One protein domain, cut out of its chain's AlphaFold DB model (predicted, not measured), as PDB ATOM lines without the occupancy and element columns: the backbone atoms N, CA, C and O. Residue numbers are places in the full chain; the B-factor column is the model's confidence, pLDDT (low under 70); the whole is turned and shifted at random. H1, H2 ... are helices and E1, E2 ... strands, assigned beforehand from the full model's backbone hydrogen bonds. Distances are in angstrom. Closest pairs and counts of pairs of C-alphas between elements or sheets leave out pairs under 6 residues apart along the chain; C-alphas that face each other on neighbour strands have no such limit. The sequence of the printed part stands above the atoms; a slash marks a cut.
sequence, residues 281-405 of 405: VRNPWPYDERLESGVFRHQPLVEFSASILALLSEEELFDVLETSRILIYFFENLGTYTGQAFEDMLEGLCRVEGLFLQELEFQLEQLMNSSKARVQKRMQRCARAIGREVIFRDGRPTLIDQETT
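Overview. This is residues 281 to 405 of the 405 residues of an uncharacterized protein of Spirochaetaceae bacterium (UniProt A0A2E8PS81). What is the main picture? Six helices make the body, with a strand hairpin at each end of its long axis: E3 and E4 pack on the helical hairpin of H5 and H6, while E1 and E2 reach out at the other end, beyond H1 and H4. H3 and H4 lie in the middle, and H2 stands at one side, between H1 and H3 along the chain. What are its make-up and size? The printed part has 125 residues, with named elements in the order E1 E2 H1 H2 H3 H4 H5 H6 E3 E4, two antiparallel two-stranded sheets, E1 - E2 and E3 - E4, and a mixed class of helices and strands. It is compact, with a radius of gyration of the C-alphas of 15.3 A and spans of 49 by 35 by 31 A.

Along the chain. Where are the strands? E3 is residues 388 to 393, 15.0 A long, and E4 is residues 396 to 401, 16.5 A long, ending at C-alpha 401 (92.348, 150.582, 123.697). E1 is residues 287 to 291, beginning at C-alpha 287 (118.719, 130.160, 106.716), and E2 is residues 294 to 298. Where are the helices? H5, residues 353 to 369, is the longest at 25.2 A; H6 is residues 373 to 385, 18.6 A long. H1 is residues 300 to 311, 16.8 A long, H2 residues 314 to 323, H3 residues 326 to 332 and H4 residues 339 to 349, 15.7 A long.

Arrangement. How is E3 paired, and what is near its sheet? E3 and E4 are an antiparallel hairpin, with N 391 and O 398 within hydrogen-bond range at 2.9 A. The closest C-alphas of H5 and E4 are those of Leu 364 and Pro 397, 6.1 A; those of H6 and E3 are Ala 383 and Glu 389, 5.6 A. How do the helices stand? H5 and H6 are a helical hairpin that touches at a shallow tilt of 22 degrees, opposite ways, Leu 360 and Ala 383 having the closest C-alphas at 7.6 A, by residues 357 to 364 of H5 and 379 to 383 of H6 alone. H5, with residues 356 to 363 alone, touches H3 at a shallow tilt of 23 degrees, closest C-alphas Leu 327 and Glu 359, 6.9 A. H1 touches H4 at a shallow tilt of 29 degrees, the same way, closest C-alphas Ala 306 and Met 345, 4.9 A. What of E1, and of the helix backbones? E1 and E2 are an antiparallel hairpin, with N 289 and O 296 2.8 A apart, within hydrogen-bond range, and both are apart from H5 and H6. Each O i to N i+4 pair is within hydrogen-bond range in H1, H2, H3, H4 and H6, and 11 of 13 are in H5.

Size, cuts and confidence. How far does it reach? The two C-alphas farthest apart are those of Glu 292 and Asp 394, 51.0 A. Are there cuts or long links? The printed part has no cut, the link from H3 to H4 is short, and the other links are tight. Where is confidence low? The mean pLDDT of the printed part is 88.1, and residues 291 to 293, 368 to 371 and 403 to 405 are under 70.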
ATOM      1  N   VAL A 281     104.319 128.679 107.495       97.50
ATOM      2  CA  VAL A 281     104.213 129.571 108.668       97.50
ATOM      3  C   VAL A 281     104.557 128.829 109.958       97.50
ATOM      4  O   VAL A 281     105.232 129.369 110.842       97.50
ATOM      5  N   ARG A 282     104.133 127.566 110.066       96.38
ATOM      6  CA  ARG A 282     104.451 126.686 111.195       96.38
ATOM      7  C   ARG A 282     105.939 126.346 111.291       96.38
ATOM      8  O   ARG A 282     106.393 125.937 112.363       96.38
ATOM      9  N   ASN A 283     106.685 126.484 110.199       95.00
ATOM     10  CA  ASN A 283     108.042 125.993 110.057       95.00
ATOM     11  C   ASN A 283     109.068 127.141 109.991       95.00
ATOM     12  O   ASN A 283     109.387 127.640 108.912       95.00
ATOM     13  N   PRO A 284     109.649 127.547 111.136       91.69
ATOM     14  CA  PRO A 284     110.629 128.628 111.212       91.69
ATOM     15  C   PRO A 284     112.025 128.185 110.725       91.69
ATOM     16  O   PRO A 284     113.011 128.375 111.450       91.69
ATOM     17  N   TRP A 285     112.108 127.575 109.534       94.50
ATOM     18  CA  TRP A 285     113.333 127.060 108.914       94.50
ATOM     19  C   TRP A 285     114.396 128.161 108.838       94.50
ATOM     20  O   TRP A 285     114.207 129.131 108.108       94.50
ATOM     21  N   PRO A 286     115.490 128.071 109.618       91.88
ATOM     22  CA  PRO A 286     116.494 129.118 109.629       91.88
ATOM     23  C   PRO A 286     117.448 128.967 108.446       91.88
ATOM     24  O   PRO A 286     118.002 127.889 108.231       91.88
ATOM     25  N   TYR A 287     117.715 130.074 107.766       90.31
ATOM     26  CA  TYR A 287     118.719 130.160 106.716       90.31
ATOM     27  C   TYR A 287     119.694 131.301 107.018       90.31
ATOM     28  O   TYR A 287     119.277 132.438 107.221       90.31
ATOM     29  N   ASP A 288     120.987 130.989 107.099       87.19
ATOM     30  CA  ASP A 288     122.034 131.978 107.361       87.19
ATOM     31  C   ASP A 288     122.664 132.404 106.032       87.19
ATOM     32  O   ASP A 288     123.507 131.699 105.468       87.19
ATOM     33  N   GLU A 289     122.279 133.579 105.549       82.12
ATOM     34  CA  GLU A 289     122.881 134.194 104.379       82.12
ATOM     35  C   GLU A 289     124.164 134.930 104.769       82.12
ATOM     36  O   GLU A 289     124.209 135.720 105.716       82.12
ATOM     37  N   ARG A 290     125.254 134.634 104.057       76.88
ATOM     38  CA  ARG A 290     126.563 135.241 104.309       76.88
ATOM     39  C   ARG A 290     126.829 136.314 103.268       76.88
ATOM     40  O   ARG A 290     127.215 135.997 102.146       76.88
ATOM     41  N   LEU A 291     126.677 137.561 103.686       69.44
ATOM     42  CA  LEU A 291     127.010 138.745 102.908       69.44
ATOM     43  C   LEU A 291     128.361 139.308 103.360       69.44
ATOM     44  O   LEU A 291     128.871 138.977 104.434       69.44
ATOM     45  N   GLU A 292     128.952 140.195 102.559       61.44
ATOM     46  CA  GLU A 292     130.192 140.891 102.939       61.44
ATOM     47  C   GLU A 292     130.017 141.730 104.220       61.44
ATOM     48  O   GLU A 292     130.949 141.867 105.013       61.44
ATOM     49  N   SER A 293     128.802 142.233 104.455       58.12
ATOM     50  CA  SER A 293     128.407 143.024 105.624       58.12
ATOM     51  C   SER A 293     128.142 142.193 106.890       58.12
ATOM     52  O   SER A 293     128.075 142.760 107.982       58.12
ATOM     53  N   GLY A 294     128.022 140.862 106.787       70.69
ATOM     54  CA  GLY A 294     127.784 139.981 107.930       70.69
ATOM     55  C   GLY A 294     126.949 138.739 107.613       70.69
ATOM     56  O   GLY A 294     126.664 138.424 106.462       70.69
ATOM     57  N   VAL A 295     126.565 138.012 108.666       78.56
ATOM     58  CA  VAL A 295     125.622 136.890 108.562       78.56
ATOM     59  C   VAL A 295     124.227 137.393 108.901       78.56
ATOM     60  O   VAL A 295     123.993 137.838 110.028       78.56
ATOM     61  N   PHE A 296     123.318 137.288 107.942       80.25
ATOM     62  CA  PHE A 296     121.911 137.625 108.094       80.25
ATOM     63  C   PHE A 296     121.117 136.337 108.233       80.25
ATOM     64  O   PHE A 296     121.293 135.390 107.471       80.25
ATOM     65  N   ARG A 297     120.283 136.270 109.270       87.00
ATOM     66  CA  ARG A 297     119.490 135.079 109.561       87.00
ATOM     67  C   ARG A 297     118.056 135.303 109.118       87.00
ATOM     68  O   ARG A 297     117.344 136.091 109.739       87.00
ATOM     69  N   HIS A 298     117.663 134.527 108.125       91.06
ATOM     70  CA  HIS A 298     116.360 134.526 107.485       91.06
ATOM     71  C   HIS A 298     115.522 133.333 107.927       91.06
ATOM     72  O   HIS A 298     116.035 132.343 108.469       91.06
ATOM     73  N   GLN A 299     114.221 133.436 107.688       95.25
ATOM     74  CA  GLN A 299     113.273 132.328 107.734       95.25
ATOM     75  C   GLN A 299     112.467 132.284 106.438       95.25
ATOM     76  O   GLN A 299     111.314 132.716 106.435       95.25
ATOM     77  N   PRO A 300     113.049 131.738 105.353       94.88
ATOM     78  CA  PRO A 300     112.518 131.911 104.004       94.88
ATOM     79  C   PRO A 300     111.070 131.445 103.847       94.88
ATOM     80  O   PRO A 300     110.282 132.123 103.208       94.88
ATOM     81  N   LEU A 301     110.677 130.333 104.479       97.38
ATOM     82  CA  LEU A 301     109.291 129.844 104.425       97.38
ATOM     83  C   LEU A 301     108.285 130.837 105.014       97.38
ATOM     84  O   LEU A 301     107.200 131.022 104.469       97.38
ATOM     85  N   VAL A 302     108.642 131.459 106.136       97.06
ATOM     86  CA  VAL A 302     107.768 132.387 106.859       97.06
ATOM     87  C   VAL A 302     107.740 133.733 106.148       97.06
ATOM     88  O   VAL A 302     106.665 134.270 105.924       97.06
ATOM     89  N   GLU A 303     108.912 134.240 105.763       95.19
ATOM     90  CA  GLU A 303     109.072 135.496 105.020       95.19
ATOM     91  C   GLU A 303     108.310 135.426 103.688       95.19
ATOM     92  O   GLU A 303     107.515 136.308 103.385       95.19
ATOM     93  N   PHE A 304     108.427 134.317 102.954       95.00
ATOM     94  CA  PHE A 304     107.720 134.147 101.686       95.00
ATOM     95  C   PHE A 304     106.205 133.962 101.875       95.00
ATOM     96  O   PHE A 304     105.405 134.529 101.132       95.00
ATOM     97  N   SER A 305     105.781 133.238 102.917       96.81
ATOM     98  CA  SER A 305     104.357 133.159 103.277       96.81
ATOM     99  C   SER A 305     103.780 134.539 103.610       96.81
ATOM    100  O   SER A 305     102.651 134.832 103.224       96.81
ATOM    101  N   ALA A 306     104.547 135.396 104.294       95.31
ATOM    102  CA  ALA A 306     104.142 136.765 104.590       95.31
ATOM    103  C   ALA A 306     103.937 137.576 103.305       95.31
ATOM    104  O   ALA A 306     102.908 138.233 103.172       95.31
ATOM    105  N   SER A 307     104.862 137.472 102.344       92.00
ATOM    106  CA  SER A 307     104.747 138.135 101.038       92.00
ATOM    107  C   SER A 307     103.485 137.710 100.283       92.00
ATOM    108  O   SER A 307     102.733 138.571  99.834       92.00
ATOM    109  N   ILE A 308     103.193 136.406 100.221       92.56
ATOM    110  CA  ILE A 308     101.973 135.892  99.576       92.56
ATOM    111  C   ILE A 308     100.717 136.463 100.249       92.56
ATOM    112  O   ILE A 308      99.818 136.963  99.577       92.56
ATOM    113  N   LEU A 309     100.654 136.428 101.585       93.75
ATOM    114  CA  LEU A 309      99.505 136.942 102.341       93.75
ATOM    115  C   LEU A 309      99.340 138.463 102.198       93.75
ATOM    116  O   LEU A 309      98.213 138.960 102.211       93.75
ATOM    117  N   ALA A 310     100.438 139.208 102.051       90.25
ATOM    118  CA  ALA A 310     100.410 140.655 101.864       90.25
ATOM    119  C   ALA A 310      99.763 141.065 100.530       90.25
ATOM    120  O   ALA A 310      99.092 142.096 100.476       90.25
ATOM    121  N   LEU A 311      99.899 140.242  99.485       88.69
ATOM    122  CA  LEU A 311      99.337 140.504  98.156       88.69
ATOM    123  C   LEU A 311      97.827 140.236  98.062       88.69
ATOM    124  O   LEU A 311      97.180 140.706  97.126       88.69
ATOM    125  N   LEU A 312      97.247 139.525  99.032       90.69
ATOM    126  CA  LEU A 312      95.812 139.247  99.055       90.69
ATOM    127  C   LEU A 312      94.994 140.509  99.333       90.69
ATOM    128  O   LEU A 312      95.368 141.375 100.140       90.69
ATOM    129  N   SER A 313      93.817 140.589  98.709       91.00
ATOM    130  CA  SER A 313      92.794 141.549  99.120       91.00
ATOM    131  C   SER A 313      92.334 141.264 100.555       91.00
ATOM    132  O   SER A 313      92.504 140.164 101.076       91.00
ATOM    133  N   GLU A 314      91.739 142.255 101.225       91.25
ATOM    134  CA  GLU A 314      91.240 142.052 102.596       91.25
ATOM    135  C   GLU A 314      90.158 140.963 102.680       91.25
ATOM    136  O   GLU A 314      90.091 140.262 103.685       91.25
ATOM    137  N   GLU A 315      89.342 140.799 101.634       93.75
ATOM    138  CA  GLU A 315      88.307 139.759 101.555       93.75
ATOM    139  C   GLU A 315      88.930 138.362 101.418       93.75
ATOM    140  O   GLU A 315      88.615 137.471 102.202       93.75
ATOM    141  N   GLU A 316      89.889 138.187 100.503       94.31
ATOM    142  CA  GLU A 316      90.612 136.915 100.340       94.31
ATOM    143  C   GLU A 316      91.400 136.548 101.599       94.31
ATOM    144  O   GLU A 316      91.381 135.398 102.040       94.31
ATOM    145  N   LEU A 317      92.075 137.527 102.207       95.94
ATOM    146  CA  LEU A 317      92.800 137.320 103.453       95.94
ATOM    147  C   LEU A 317      91.844 136.942 104.590       95.94
ATOM    148  O   LEU A 317      92.167 136.050 105.371       95.94
ATOM    149  N   PHE A 318      90.667 137.570 104.687       96.88
ATOM    150  CA  PHE A 318      89.652 137.192 105.672       96.88
ATOM    151  C   PHE A 318      89.248 135.723 105.512       96.88
ATOM    152  O   PHE A 318      89.329 134.971 106.483       96.88
ATOM    153  N   ASP A 319      88.892 135.299 104.297       95.12
ATOM    154  CA  ASP A 319      88.458 133.925 104.017       95.12
ATOM    155  C   ASP A 319      89.561 132.901 104.338       95.12
ATOM    156  O   ASP A 319      89.310 131.855 104.952       95.12
ATOM    157  N   VAL A 320      90.808 133.214 103.974       96.12
ATOM    158  CA  VAL A 320      91.977 132.384 104.293       96.12
ATOM    159  C   VAL A 320      92.172 132.283 105.802       96.12
ATOM    160  O   VAL A 320      92.347 131.182 106.323       96.12
ATOM    161  N   LEU A 321      92.142 133.395 106.538       96.88
ATOM    162  CA  LEU A 321      92.385 133.384 107.983       96.88
ATOM    163  C   LEU A 321      91.223 132.783 108.783       96.88
ATOM    164  O   LEU A 321      91.470 132.195 109.833       96.88
ATOM    165  N   GLU A 322      89.983 132.882 108.300       96.06
ATOM    166  CA  GLU A 322      88.816 132.265 108.941       96.06
ATOM    167  C   GLU A 322      88.849 130.733 108.828       96.06
ATOM    168  O   GLU A 322      88.425 130.021 109.742       96.06
ATOM    169  N   THR A 323      89.359 130.212 107.710       92.94
ATOM    170  CA  THR A 323      89.294 128.777 107.386       92.94
ATOM    171  C   THR A 323      90.595 128.010 107.623       92.94
ATOM    172  O   THR A 323      90.589 126.777 107.570       92.94
ATOM    173  N   SER A 324      91.687 128.711 107.933       96.69
ATOM    174  CA  SER A 324      93.020 128.137 108.139       96.69
ATOM    175  C   SER A 324      93.497 128.211 109.593       96.69
ATOM    176  O   SER A 324      92.872 128.785 110.484       96.69
ATOM    177  N   ARG A 325      94.660 127.613 109.850       96.69
ATOM    178  CA  ARG A 325      95.390 127.636 111.124       96.69
ATOM    179  C   ARG A 325      96.549 128.626 111.131       96.69
ATOM    180  O   ARG A 325      97.363 128.587 112.052       96.69
ATOM    181  N   ILE A 326      96.640 129.508 110.136       97.88
ATOM    182  CA  ILE A 326      97.764 130.443 109.989       97.88
ATOM    183  C   ILE A 326      97.927 131.312 111.244       97.88
ATOM    184  O   ILE A 326      99.028 131.383 111.789       97.88
ATOM    185  N   LEU A 327      96.837 131.903 111.755       97.25
ATOM    186  CA  LEU A 327      96.870 132.713 112.982       97.25
ATOM    187  C   LEU A 327      97.360 131.899 114.188       97.25
ATOM    188  O   LEU A 327      98.242 132.343 114.922       97.25
ATOM    189  N   ILE A 328      96.844 130.679 114.349       96.06
ATOM    190  CA  ILE A 328      97.230 129.774 115.439       96.06
ATOM    191  C   ILE A 328      98.737 129.492 115.370       96.06
ATOM    192  O   ILE A 328      99.459 129.702 116.346       96.06
ATOM    193  N   TYR A 329      99.241 129.079 114.203       96.94
ATOM    194  CA  TYR A 329     100.657 128.763 114.022       96.94
ATOM    195  C   TYR A 329     101.566 129.983 114.189       96.94
ATOM    196  O   TYR A 329     102.653 129.840 114.758       96.94
ATOM    197  N   PHE A 330     101.125 131.170 113.765       97.19
ATOM    198  CA  PHE A 330     101.838 132.422 114.007       97.19
ATOM    199  C   PHE A 330     102.026 132.677 115.510       97.19
ATOM    200  O   PHE A 330     103.151 132.899 115.977       97.19
ATOM    201  N   PHE A 331     100.951 132.585 116.297       95.12
ATOM    202  CA  PHE A 331     101.031 132.834 117.736       95.12
ATOM    203  C   PHE A 331     101.824 131.758 118.492       95.12
ATOM    204  O   PHE A 331     102.621 132.081 119.383       95.12
ATOM    205  N   GLU A 332     101.689 130.487 118.107       92.25
ATOM    206  CA  GLU A 332     102.467 129.383 118.684       92.25
ATOM    207  C   GLU A 332     103.984 129.553 118.458       92.25
ATOM    208  O   GLU A 332     104.798 129.184 119.316       92.25
ATOM    209  N   ASN A 333     104.381 130.179 117.344       93.12
ATOM    210  CA  ASN A 333     105.777 130.367 116.940       93.12
ATOM    211  C   ASN A 333     106.374 131.744 117.282       93.12
ATOM    212  O   ASN A 333     107.527 132.030 116.942       93.12
ATOM    213  N   LEU A 334     105.695 132.585 118.071       92.00
ATOM    214  CA  LEU A 334     106.251 133.888 118.470       92.00
ATOM    215  C   LEU A 334     107.636 133.799 119.123       92.00
ATOM    216  O   LEU A 334     108.410 134.749 119.075       92.00
ATOM    217  N   GLY A 335     107.989 132.684 119.760       88.62
ATOM    218  CA  GLY A 335     109.313 132.510 120.363       88.62
ATOM    219  C   GLY A 335     110.442 132.246 119.358       88.62
ATOM    220  O   GLY A 335     111.605 132.525 119.678       88.62
ATOM    221  N   THR A 336     110.116 131.710 118.183       91.44
ATOM    222  CA  THR A 336     111.058 131.107 117.230       91.44
ATOM    223  C   THR A 336     111.334 132.001 116.029       91.44
ATOM    224  O   THR A 336     112.450 131.941 115.513       91.44
ATOM    225  N   TYR A 337     110.408 132.889 115.644       93.88
ATOM    226  CA  TYR A 337     110.614 133.731 114.462       93.88
ATOM    227  C   TYR A 337     111.861 134.626 114.540       93.88
ATOM    228  O   TYR A 337     112.220 135.081 115.635       93.88
ATOM    229  N   THR A 338     112.506 134.946 113.420       92.06
ATOM    230  CA  THR A 338     113.496 136.035 113.304       92.06
ATOM    231  C   THR A 338     112.810 137.386 113.524       92.06
ATOM    232  O   THR A 338     111.601 137.446 113.748       92.06
ATOM    233  N   GLY A 339     113.586 138.469 113.635       88.75
ATOM    234  CA  GLY A 339     113.015 139.814 113.769       88.75
ATOM    235  C   GLY A 339     112.129 140.149 112.573       88.75
ATOM    236  O   GLY A 339     110.956 140.420 112.782       88.75
ATOM    237  N   GLN A 340     112.702 140.013 111.375       88.81
ATOM    238  CA  GLN A 340     112.081 140.305 110.086       88.81
ATOM    239  C   GLN A 340     110.808 139.484 109.855       88.81
ATOM    240  O   GLN A 340     109.723 140.045 109.894       88.81
ATOM    241  N   ALA A 341     110.920 138.151 109.828       93.81
ATOM    242  CA  ALA A 341     109.782 137.253 109.613       93.81
ATOM    243  C   ALA A 341     108.603 137.476 110.581       93.81
ATOM    244  O   ALA A 341     107.454 137.210 110.247       93.81
ATOM    245  N   PHE A 342     108.876 137.937 111.809       95.75
ATOM    246  CA  PHE A 342     107.811 138.292 112.748       95.75
ATOM    247  C   PHE A 342     107.090 139.584 112.356       95.75
ATOM    248  O   PHE A 342     105.872 139.625 112.492       95.75
ATOM    249  N   GLU A 343     107.822 140.627 111.958       93.88
ATOM    250  CA  GLU A 343     107.213 141.904 111.572       93.88
ATOM    251  C   GLU A 343     106.443 141.756 110.252       93.88
ATOM    252  O   GLU A 343     105.287 142.160 110.215       93.88
ATOM    253  N   ASP A 344     107.002 141.065 109.249       92.56
ATOM    254  CA  ASP A 344     106.336 140.850 107.951       92.56
ATOM    255  C   ASP A 344     104.999 140.109 108.114       92.56
ATOM    256  O   ASP A 344     103.959 140.523 107.603       92.56
ATOM    257  N   MET A 345     104.998 139.021 108.896       96.56
ATOM    258  CA  MET A 345     103.765 138.290 109.201       96.56
ATOM    259  C   MET A 345     102.791 139.133 110.027       96.56
ATOM    260  O   MET A 345     101.583 139.044 109.823       96.56
ATOM    261  N   LEU A 346     103.283 139.926 110.986       96.44
ATOM    262  CA  LEU A 346     102.425 140.770 111.813       96.44
ATOM    263  C   LEU A 346     101.690 141.806 110.960       96.44
ATOM    264  O   LEU A 346     100.478 141.937 111.112       96.44
ATOM    265  N   GLU A 347     102.412 142.494 110.077       92.06
ATOM    266  CA  GLU A 347     101.868 143.506 109.171       92.06
ATOM    267  C   GLU A 347     100.774 142.930 108.265       92.06
ATOM    268  O   GLU A 347      99.690 143.504 108.165       92.06
ATOM    269  N   GLY A 348     101.013 141.754 107.676       91.12
ATOM    270  CA  GLY A 348     100.012 141.078 106.851       91.12
ATOM    271  C   GLY A 348      98.780 140.646 107.651       91.12
ATOM    272  O   GLY A 348      97.650 140.967 107.287       91.12
ATOM    273  N   LEU A 349      98.977 139.941 108.768       96.00
ATOM    274  CA  LEU A 349      97.884 139.320 109.522       96.00
ATOM    275  C   LEU A 349      96.993 140.328 110.261       96.00
ATOM    276  O   LEU A 349      95.797 140.077 110.420       96.00
ATOM    277  N   CYS A 350      97.533 141.463 110.721       94.06
ATOM    278  CA  CYS A 350      96.749 142.433 111.489       94.06
ATOM    279  C   CYS A 350      95.763 143.249 110.641       94.06
ATOM    280  O   CYS A 350      94.891 143.906 111.208       94.06
ATOM    281  N   ARG A 351      95.853 143.175 109.303       93.38
ATOM    282  CA  ARG A 351      94.888 143.790 108.372       93.38
ATOM    283  C   ARG A 351      93.460 143.298 108.616       93.38
ATOM    284  O   ARG A 351      92.514 144.068 108.502       93.38
ATOM    285  N   VAL A 352      93.300 142.036 109.025       95.62
ATOM    286  CA  VAL A 352      92.006 141.467 109.428       95.62
ATOM    287  C   VAL A 352      91.874 141.534 110.951       95.62
ATOM    288  O   VAL A 352      91.905 140.519 111.655       95.62
ATOM    289  N   GLU A 353      91.730 142.760 111.468       93.81
ATOM    290  CA  GLU A 353      91.770 143.067 112.908       93.81
ATOM    291  C   GLU A 353      90.837 142.163 113.730       93.81
ATOM    292  O   GLU A 353      91.223 141.684 114.794       93.81
ATOM    293  N   GLY A 354      89.626 141.888 113.236       94.69
ATOM    294  CA  GLY A 354      88.623 141.107 113.964       94.69
ATOM    295  C   GLY A 354      89.063 139.677 114.293       94.69
ATOM    296  O   GLY A 354      88.912 139.248 115.436       94.69
ATOM    297  N   LEU A 355      89.619 138.948 113.317       96.25
ATOM    298  CA  LEU A 355      90.115 137.580 113.525       96.25
ATOM    299  C   LEU A 355      91.424 137.590 114.319       96.25
ATOM    300  O   LEU A 355      91.604 136.792 115.241       96.25
ATOM    301  N   PHE A 356      92.310 138.540 114.011       96.94
ATOM    302  CA  PHE A 356      93.582 138.693 114.709       96.94
ATOM    303  C   PHE A 356      93.388 138.982 116.205       96.94
ATOM    304  O   PHE A 356      94.059 138.384 117.046       96.94
ATOM    305  N   LEU A 357      92.441 139.863 116.548       95.62
ATOM    306  CA  LEU A 357      92.085 140.192 117.926       95.62
ATOM    307  C   LEU A 357      91.547 138.970 118.675       95.62
ATOM    308  O   LEU A 357      91.986 138.718 119.795       95.62
ATOM    309  N   GLN A 358      90.638 138.203 118.064       94.88
ATOM    310  CA  GLN A 358      90.068 137.000 118.683       94.88
ATOM    311  C   GLN A 358      91.156 135.983 119.045       94.88
ATOM    312  O   GLN A 358      91.187 135.481 120.171       94.88
ATOM    313  N   GLU A 359      92.081 135.716 118.122       95.62
ATOM    314  CA  GLU A 359      93.178 134.787 118.389       95.62
ATOM    315  C   GLU A 359      94.175 135.363 119.410       95.62
ATOM    316  O   GLU A 359      94.619 134.652 120.310       95.62
ATOM    317  N   LEU A 360      94.484 136.663 119.351       94.69
ATOM    318  CA  LEU A 360      95.344 137.319 120.339       94.69
ATOM    319  C   LEU A 360      94.769 137.207 121.759       94.69
ATOM    320  O   LEU A 360      95.510 136.898 122.694       94.69
ATOM    321  N   GLU A 361      93.468 137.446 121.938       92.25
ATOM    322  CA  GLU A 361      92.786 137.290 123.228       92.25
ATOM    323  C   GLU A 361      92.902 135.856 123.744       92.25
ATOM    324  O   GLU A 361      93.327 135.643 124.884       92.25
ATOM    325  N   PHE A 362      92.621 134.874 122.884       91.38
ATOM    326  CA  PHE A 362      92.755 133.461 123.222       91.38
ATOM    327  C   PHE A 362      94.184 133.110 123.663       91.38
ATOM    328  O   PHE A 362      94.397 132.483 124.705       91.38
ATOM    329  N   GLN A 363      95.189 133.563 122.918       90.06
ATOM    330  CA  GLN A 363      96.593 133.259 123.197       90.06
ATOM    331  C   GLN A 363      97.118 133.987 124.441       90.06
ATOM    332  O   GLN A 363      97.951 133.447 125.176       90.06
ATOM    333  N   LEU A 364      96.603 135.182 124.743       88.00
ATOM    334  CA  LEU A 364      96.884 135.886 125.994       88.00
ATOM    335  C   LEU A 364      96.357 135.111 127.208       88.00
ATOM    336  O   LEU A 364      97.073 135.006 128.207       88.00
ATOM    337  N   GLU A 365      95.170 134.505 127.127       83.19
ATOM    338  CA  GLU A 365      94.656 133.641 128.199       83.19
ATOM    339  C   GLU A 365      95.575 132.435 128.459       83.19
ATOM    340  O   GLU A 365      95.847 132.094 129.616       83.19
ATOM    341  N   GLN A 366      96.131 131.838 127.397       79.75
ATOM    342  CA  GLN A 366      97.101 130.738 127.501       79.75
ATOM    343  C   GLN A 366      98.458 131.191 128.065       79.75
ATOM    344  O   GLN A 366      99.187 130.412 128.696       79.75
ATOM    345  N   LEU A 367      98.805 132.470 127.889       71.38
ATOM    346  CA  LEU A 367     100.104 133.034 128.253       71.38
ATOM    347  C   LEU A 367     100.368 133.112 129.751       71.38
ATOM    348  O   LEU A 367     101.528 133.256 130.146       71.38
ATOM    349  N   MET A 368      99.339 132.935 130.588       60.28
ATOM    350  CA  MET A 368      99.498 132.807 132.042       60.28
ATOM    351  C   MET A 368     100.480 131.688 132.443       60.28
ATOM    352  O   MET A 368     100.986 131.692 133.564       60.28
ATOM    353  N   ASN A 369     100.810 130.776 131.518       55.25
ATOM    354  CA  ASN A 369     101.738 129.665 131.725       55.25
ATOM    355  C   ASN A 369     103.137 129.856 131.091       55.25
ATOM    356  O   ASN A 369     104.001 128.996 131.271       55.25
ATOM    357  N   SER A 370     103.401 130.947 130.356       59.38
ATOM    358  CA  SER A 370     104.664 131.144 129.618       59.38
ATOM    359  C   SER A 370     105.605 132.144 130.300       59.38
ATOM    360  O   SER A 370     105.309 133.330 130.433       59.38
ATOM    361  N   SER A 371     106.799 131.682 130.684       58.59
ATOM    362  CA  SER A 371     107.845 132.487 131.341       58.59
ATOM    363  C   SER A 371     108.805 133.198 130.372       58.59
ATOM    364  O   SER A 371     109.777 133.822 130.800       58.59
ATOM    365  N   LYS A 372     108.583 133.103 129.052       79.25
ATOM    366  CA  LYS A 372     109.534 133.607 128.049       79.25
ATOM    367  C   LYS A 372     109.294 135.088 127.736       79.25
ATOM    368  O   LYS A 372     108.388 135.431 126.979       79.25
ATOM    369  N   ALA A 373     110.189 135.956 128.215       82.00
ATOM    370  CA  ALA A 373     110.140 137.409 127.995       82.00
ATOM    371  C   ALA A 373     110.029 137.823 126.511       82.00
ATOM    372  O   ALA A 373     109.343 138.791 126.185       82.00
ATOM    373  N   ARG A 374     110.661 137.076 125.590       84.94
ATOM    374  CA  ARG A 374     110.569 137.336 124.140       84.94
ATOM    375  C   ARG A 374     109.138 137.203 123.614       84.94
ATOM    376  O   ARG A 374     108.703 138.047 122.838       84.94
ATOM    377  N   VAL A 375     108.424 136.164 124.048       87.19
ATOM    378  CA  VAL A 375     107.039 135.898 123.633       87.19
ATOM    379  C   VAL A 375     106.126 137.001 124.160       87.19
ATOM    380  O   VAL A 375     105.355 137.564 123.397       87.19
ATOM    381  N   GLN A 376     106.296 137.397 125.425       84.88
ATOM    382  CA  GLN A 376     105.547 138.512 126.016       84.88
ATOM    383  C   GLN A 376     105.760 139.826 125.251       84.88
ATOM    384  O   GLN A 376     104.796 140.517 124.934       84.88
ATOM    385  N   LYS A 377     107.011 140.154 124.896       88.62
ATOM    386  CA  LYS A 377     107.322 141.357 124.108       88.62
ATOM    387  C   LYS A 377     106.663 141.328 122.726       88.62
ATOM    388  O   LYS A 377     106.181 142.358 122.265       88.62
ATOM    389  N   ARG A 378     106.647 140.171 122.060       92.38
ATOM    390  CA  ARG A 378     106.002 140.014 120.748       92.38
ATOM    391  C   ARG A 378     104.484 140.094 120.834       92.38
ATOM    392  O   ARG A 378     103.904 140.819 120.049       92.38
ATOM    393  N   MET A 379     103.868 139.507 121.854       91.00
ATOM    394  CA  MET A 379     102.433 139.681 122.113       91.00
ATOM    395  C   MET A 379     102.045 141.140 122.349       91.00
ATOM    396  O   MET A 379     101.034 141.610 121.839       91.00
ATOM    397  N   GLN A 380     102.871 141.889 123.083       89.81
ATOM    398  CA  GLN A 380     102.669 143.331 123.230       89.81
ATOM    399  C   GLN A 380     102.778 144.061 121.889       89.81
ATOM    400  O   GLN A 380     102.017 144.993 121.658       89.81
ATOM    401  N   ARG A 381     103.700 143.659 121.005       93.00
ATOM    402  CA  ARG A 381     103.775 144.210 119.642       93.00
ATOM    403  C   ARG A 381     102.527 143.875 118.826       93.00
ATOM    404  O   ARG A 381     101.977 144.787 118.229       93.00
ATOM    405  N   CYS A 382     102.037 142.637 118.894       95.25
ATOM    406  CA  CYS A 382     100.782 142.233 118.258       95.25
ATOM    407  C   CYS A 382      99.607 143.106 118.714       95.25
ATOM    408  O   CYS A 382      98.875 143.620 117.882       95.25
ATOM    409  N   ALA A 383      99.469 143.350 120.021       93.75
ATOM    410  CA  ALA A 383      98.434 144.248 120.536       93.75
ATOM    411  C   ALA A 383      98.585 145.680 119.994       93.75
ATOM    412  O   ALA A 383      97.608 146.292 119.578       93.75
ATOM    413  N   ARG A 384      99.812 146.208 119.957       92.94
ATOM    414  CA  ARG A 384     100.075 147.569 119.465       92.94
ATOM    415  C   ARG A 384      99.759 147.739 117.984       92.94
ATOM    416  O   ARG A 384      99.300 148.813 117.615       92.94
ATOM    417  N   ALA A 385      99.992 146.711 117.168       91.56
ATOM    418  CA  ALA A 385      99.703 146.744 115.734       91.56
ATOM    419  C   ALA A 385      98.218 147.013 115.441       91.56
ATOM    420  O   ALA A 385      97.899 147.659 114.454       91.56
ATOM    421  N   ILE A 386      97.327 146.602 116.347       93.12
ATOM    422  CA  ILE A 386      95.879 146.843 116.267       93.12
ATOM    423  C   ILE A 386      95.402 147.948 117.230       93.12
ATOM    424  O   ILE A 386      94.257 147.952 117.675       93.12
ATOM    425  N   GLY A 387      96.289 148.864 117.638       90.62
ATOM    426  CA  GLY A 387      95.929 149.995 118.505       90.62
ATOM    427  C   GLY A 387      95.539 149.615 119.942       90.62
ATOM    428  O   GLY A 387      94.853 150.378 120.625       90.62
ATOM    429  N   ARG A 388      95.968 148.444 120.430       92.62
ATOM    430  CA  ARG A 388      95.683 147.942 121.784       92.62
ATOM    431  C   ARG A 388      96.922 147.932 122.679       92.62
ATOM    432  O   ARG A 388      98.074 147.959 122.236       92.62
ATOM    433  N   GLU A 389      96.688 147.840 123.981       91.44
ATOM    434  CA  GLU A 389      97.715 147.584 124.989       91.44
ATOM    435  C   GLU A 389      97.356 146.364 125.846       91.44
ATOM    436  O   GLU A 389      96.209 146.184 126.250       91.44
ATOM    437  N   VAL A 390      98.359 145.528 126.145       88.19
ATOM    438  CA  VAL A 390      98.225 144.411 127.090       88.19
ATOM    439  C   VAL A 390      98.528 144.909 128.500       88.19
ATOM    440  O   VAL A 390      99.678 145.214 128.821       88.19
ATOM    441  N   ILE A 391      97.520 144.913 129.366       86.62
ATOM    442  CA  ILE A 391      97.662 145.204 130.796       86.62
ATOM    443  C   ILE A 391      97.397 143.954 131.634       86.62
ATOM    444  O   ILE A 391      96.708 143.038 131.198       86.62
ATOM    445  N   PHE A 392      97.906 143.919 132.865       82.38
ATOM    446  CA  PHE A 392      97.594 142.848 133.813       82.38
ATOM    447  C   PHE A 392      96.592 143.346 134.857       82.38
ATOM    448  O   PHE A 392      96.928 144.194 135.685       82.38
ATOM    449  N   ARG A 393      95.369 142.805 134.840       78.94
ATOM    450  CA  ARG A 393      94.342 143.035 135.867       78.94
ATOM    451  C   ARG A 393      94.089 141.737 136.617       78.94
ATOM    452  O   ARG A 393      93.860 140.700 136.006       78.94
ATOM    453  N   ASP A 394      94.198 141.778 137.943       78.75
ATOM    454  CA  ASP A 394      94.003 140.610 138.816       78.75
ATOM    455  C   ASP A 394      94.845 139.377 138.419       78.75
ATOM    456  O   ASP A 394      94.424 138.230 138.559       78.75
ATOM    457  N   GLY A 395      96.056 139.618 137.902       73.62
ATOM    458  CA  GLY A 395      96.975 138.571 137.446       73.62
ATOM    459  C   GLY A 395      96.651 137.978 136.070       73.62
ATOM    460  O   GLY A 395      97.339 137.051 135.652       73.62
ATOM    461  N   ARG A 396      95.652 138.512 135.357       79.12
ATOM    462  CA  ARG A 396      95.283 138.097 133.999       79.12
ATOM    463  C   ARG A 396      95.660 139.171 132.980       79.12
ATOM    464  O   ARG A 396      95.449 140.353 133.262       79.12
ATOM    465  N   PRO A 397      96.207 138.795 131.813       83.06
ATOM    466  CA  PRO A 397      96.374 139.735 130.718       83.06
ATOM    467  C   PRO A 397      94.999 140.164 130.189       83.06
ATOM    468  O   PRO A 397      94.070 139.366 130.105       83.06
ATOM    469  N   THR A 398      94.846 141.443 129.876       83.94
ATOM    470  CA  THR A 398      93.629 142.038 129.314       83.94
ATOM    471  C   THR A 398      94.039 143.075 128.280       83.94
ATOM    472  O   THR A 398      94.981 143.833 128.522       83.94
ATOM    473  N   LEU A 399      93.339 143.114 127.147       89.12
ATOM    474  CA  LEU A 399      93.533 144.139 126.126       89.12
ATOM    475  C   LEU A 399      92.689 145.376 126.441       89.12
ATOM    476  O   LEU A 399      91.522 145.268 126.816       89.12
ATOM    477  N   ILE A 400      93.286 146.552 126.293       89.00
ATOM    478  CA  ILE A 400      92.600 147.847 126.349       89.00
ATOM    479  C   ILE A 400      92.910 148.648 125.088       89.00
ATOM    480  O   ILE A 400      93.934 148.409 124.448       89.00
ATOM    481  N   ASP A 401      92.036 149.585 124.726       87.50
ATOM    482  CA  ASP A 401      92.348 150.582 123.697       87.50
ATOM    483  C   ASP A 401      93.553 151.415 124.142       87.50
ATOM    484  O   ASP A 401      93.652 151.782 125.318       87.50
ATOM    485  N   GLN A 402      94.465 151.725 123.220       79.69
ATOM    486  CA  GLN A 402      95.484 152.729 123.501       79.69
ATOM    487  C   GLN A 402      94.811 154.090 123.666       79.69
ATOM    488  O   GLN A 402      94.141 154.582 122.759       79.69
ATOM    489  N   GLU A 403      94.996 154.716 124.829       62.84
ATOM    490  CA  GLU A 403      94.630 156.119 124.991       62.84
ATOM    491  C   GLU A 403      95.490 156.943 124.024       62.84
ATOM    492  O   GLU A 403      96.712 157.002 124.158       62.84
ATOM    493  N   THR A 404      94.859 157.563 123.024       43.50
ATOM    494  CA  THR A 404      95.493 158.577 122.175       43.50
ATOM    495  C   THR A 404      95.903 159.750 123.061       43.50
ATOM    496  O   THR A 404      95.062 160.590 123.390       43.50
ATOM    497  N   THR A 405      97.160 159.768 123.505       34.59
ATOM    498  CA  THR A 405      97.785 160.908 124.195       34.59
ATOM    499  C   THR A 405      98.219 161.985 123.227       34.59
ATOM    500  O   THR A 405      98.846 161.614 122.208       34.59
TER     501      THR A 405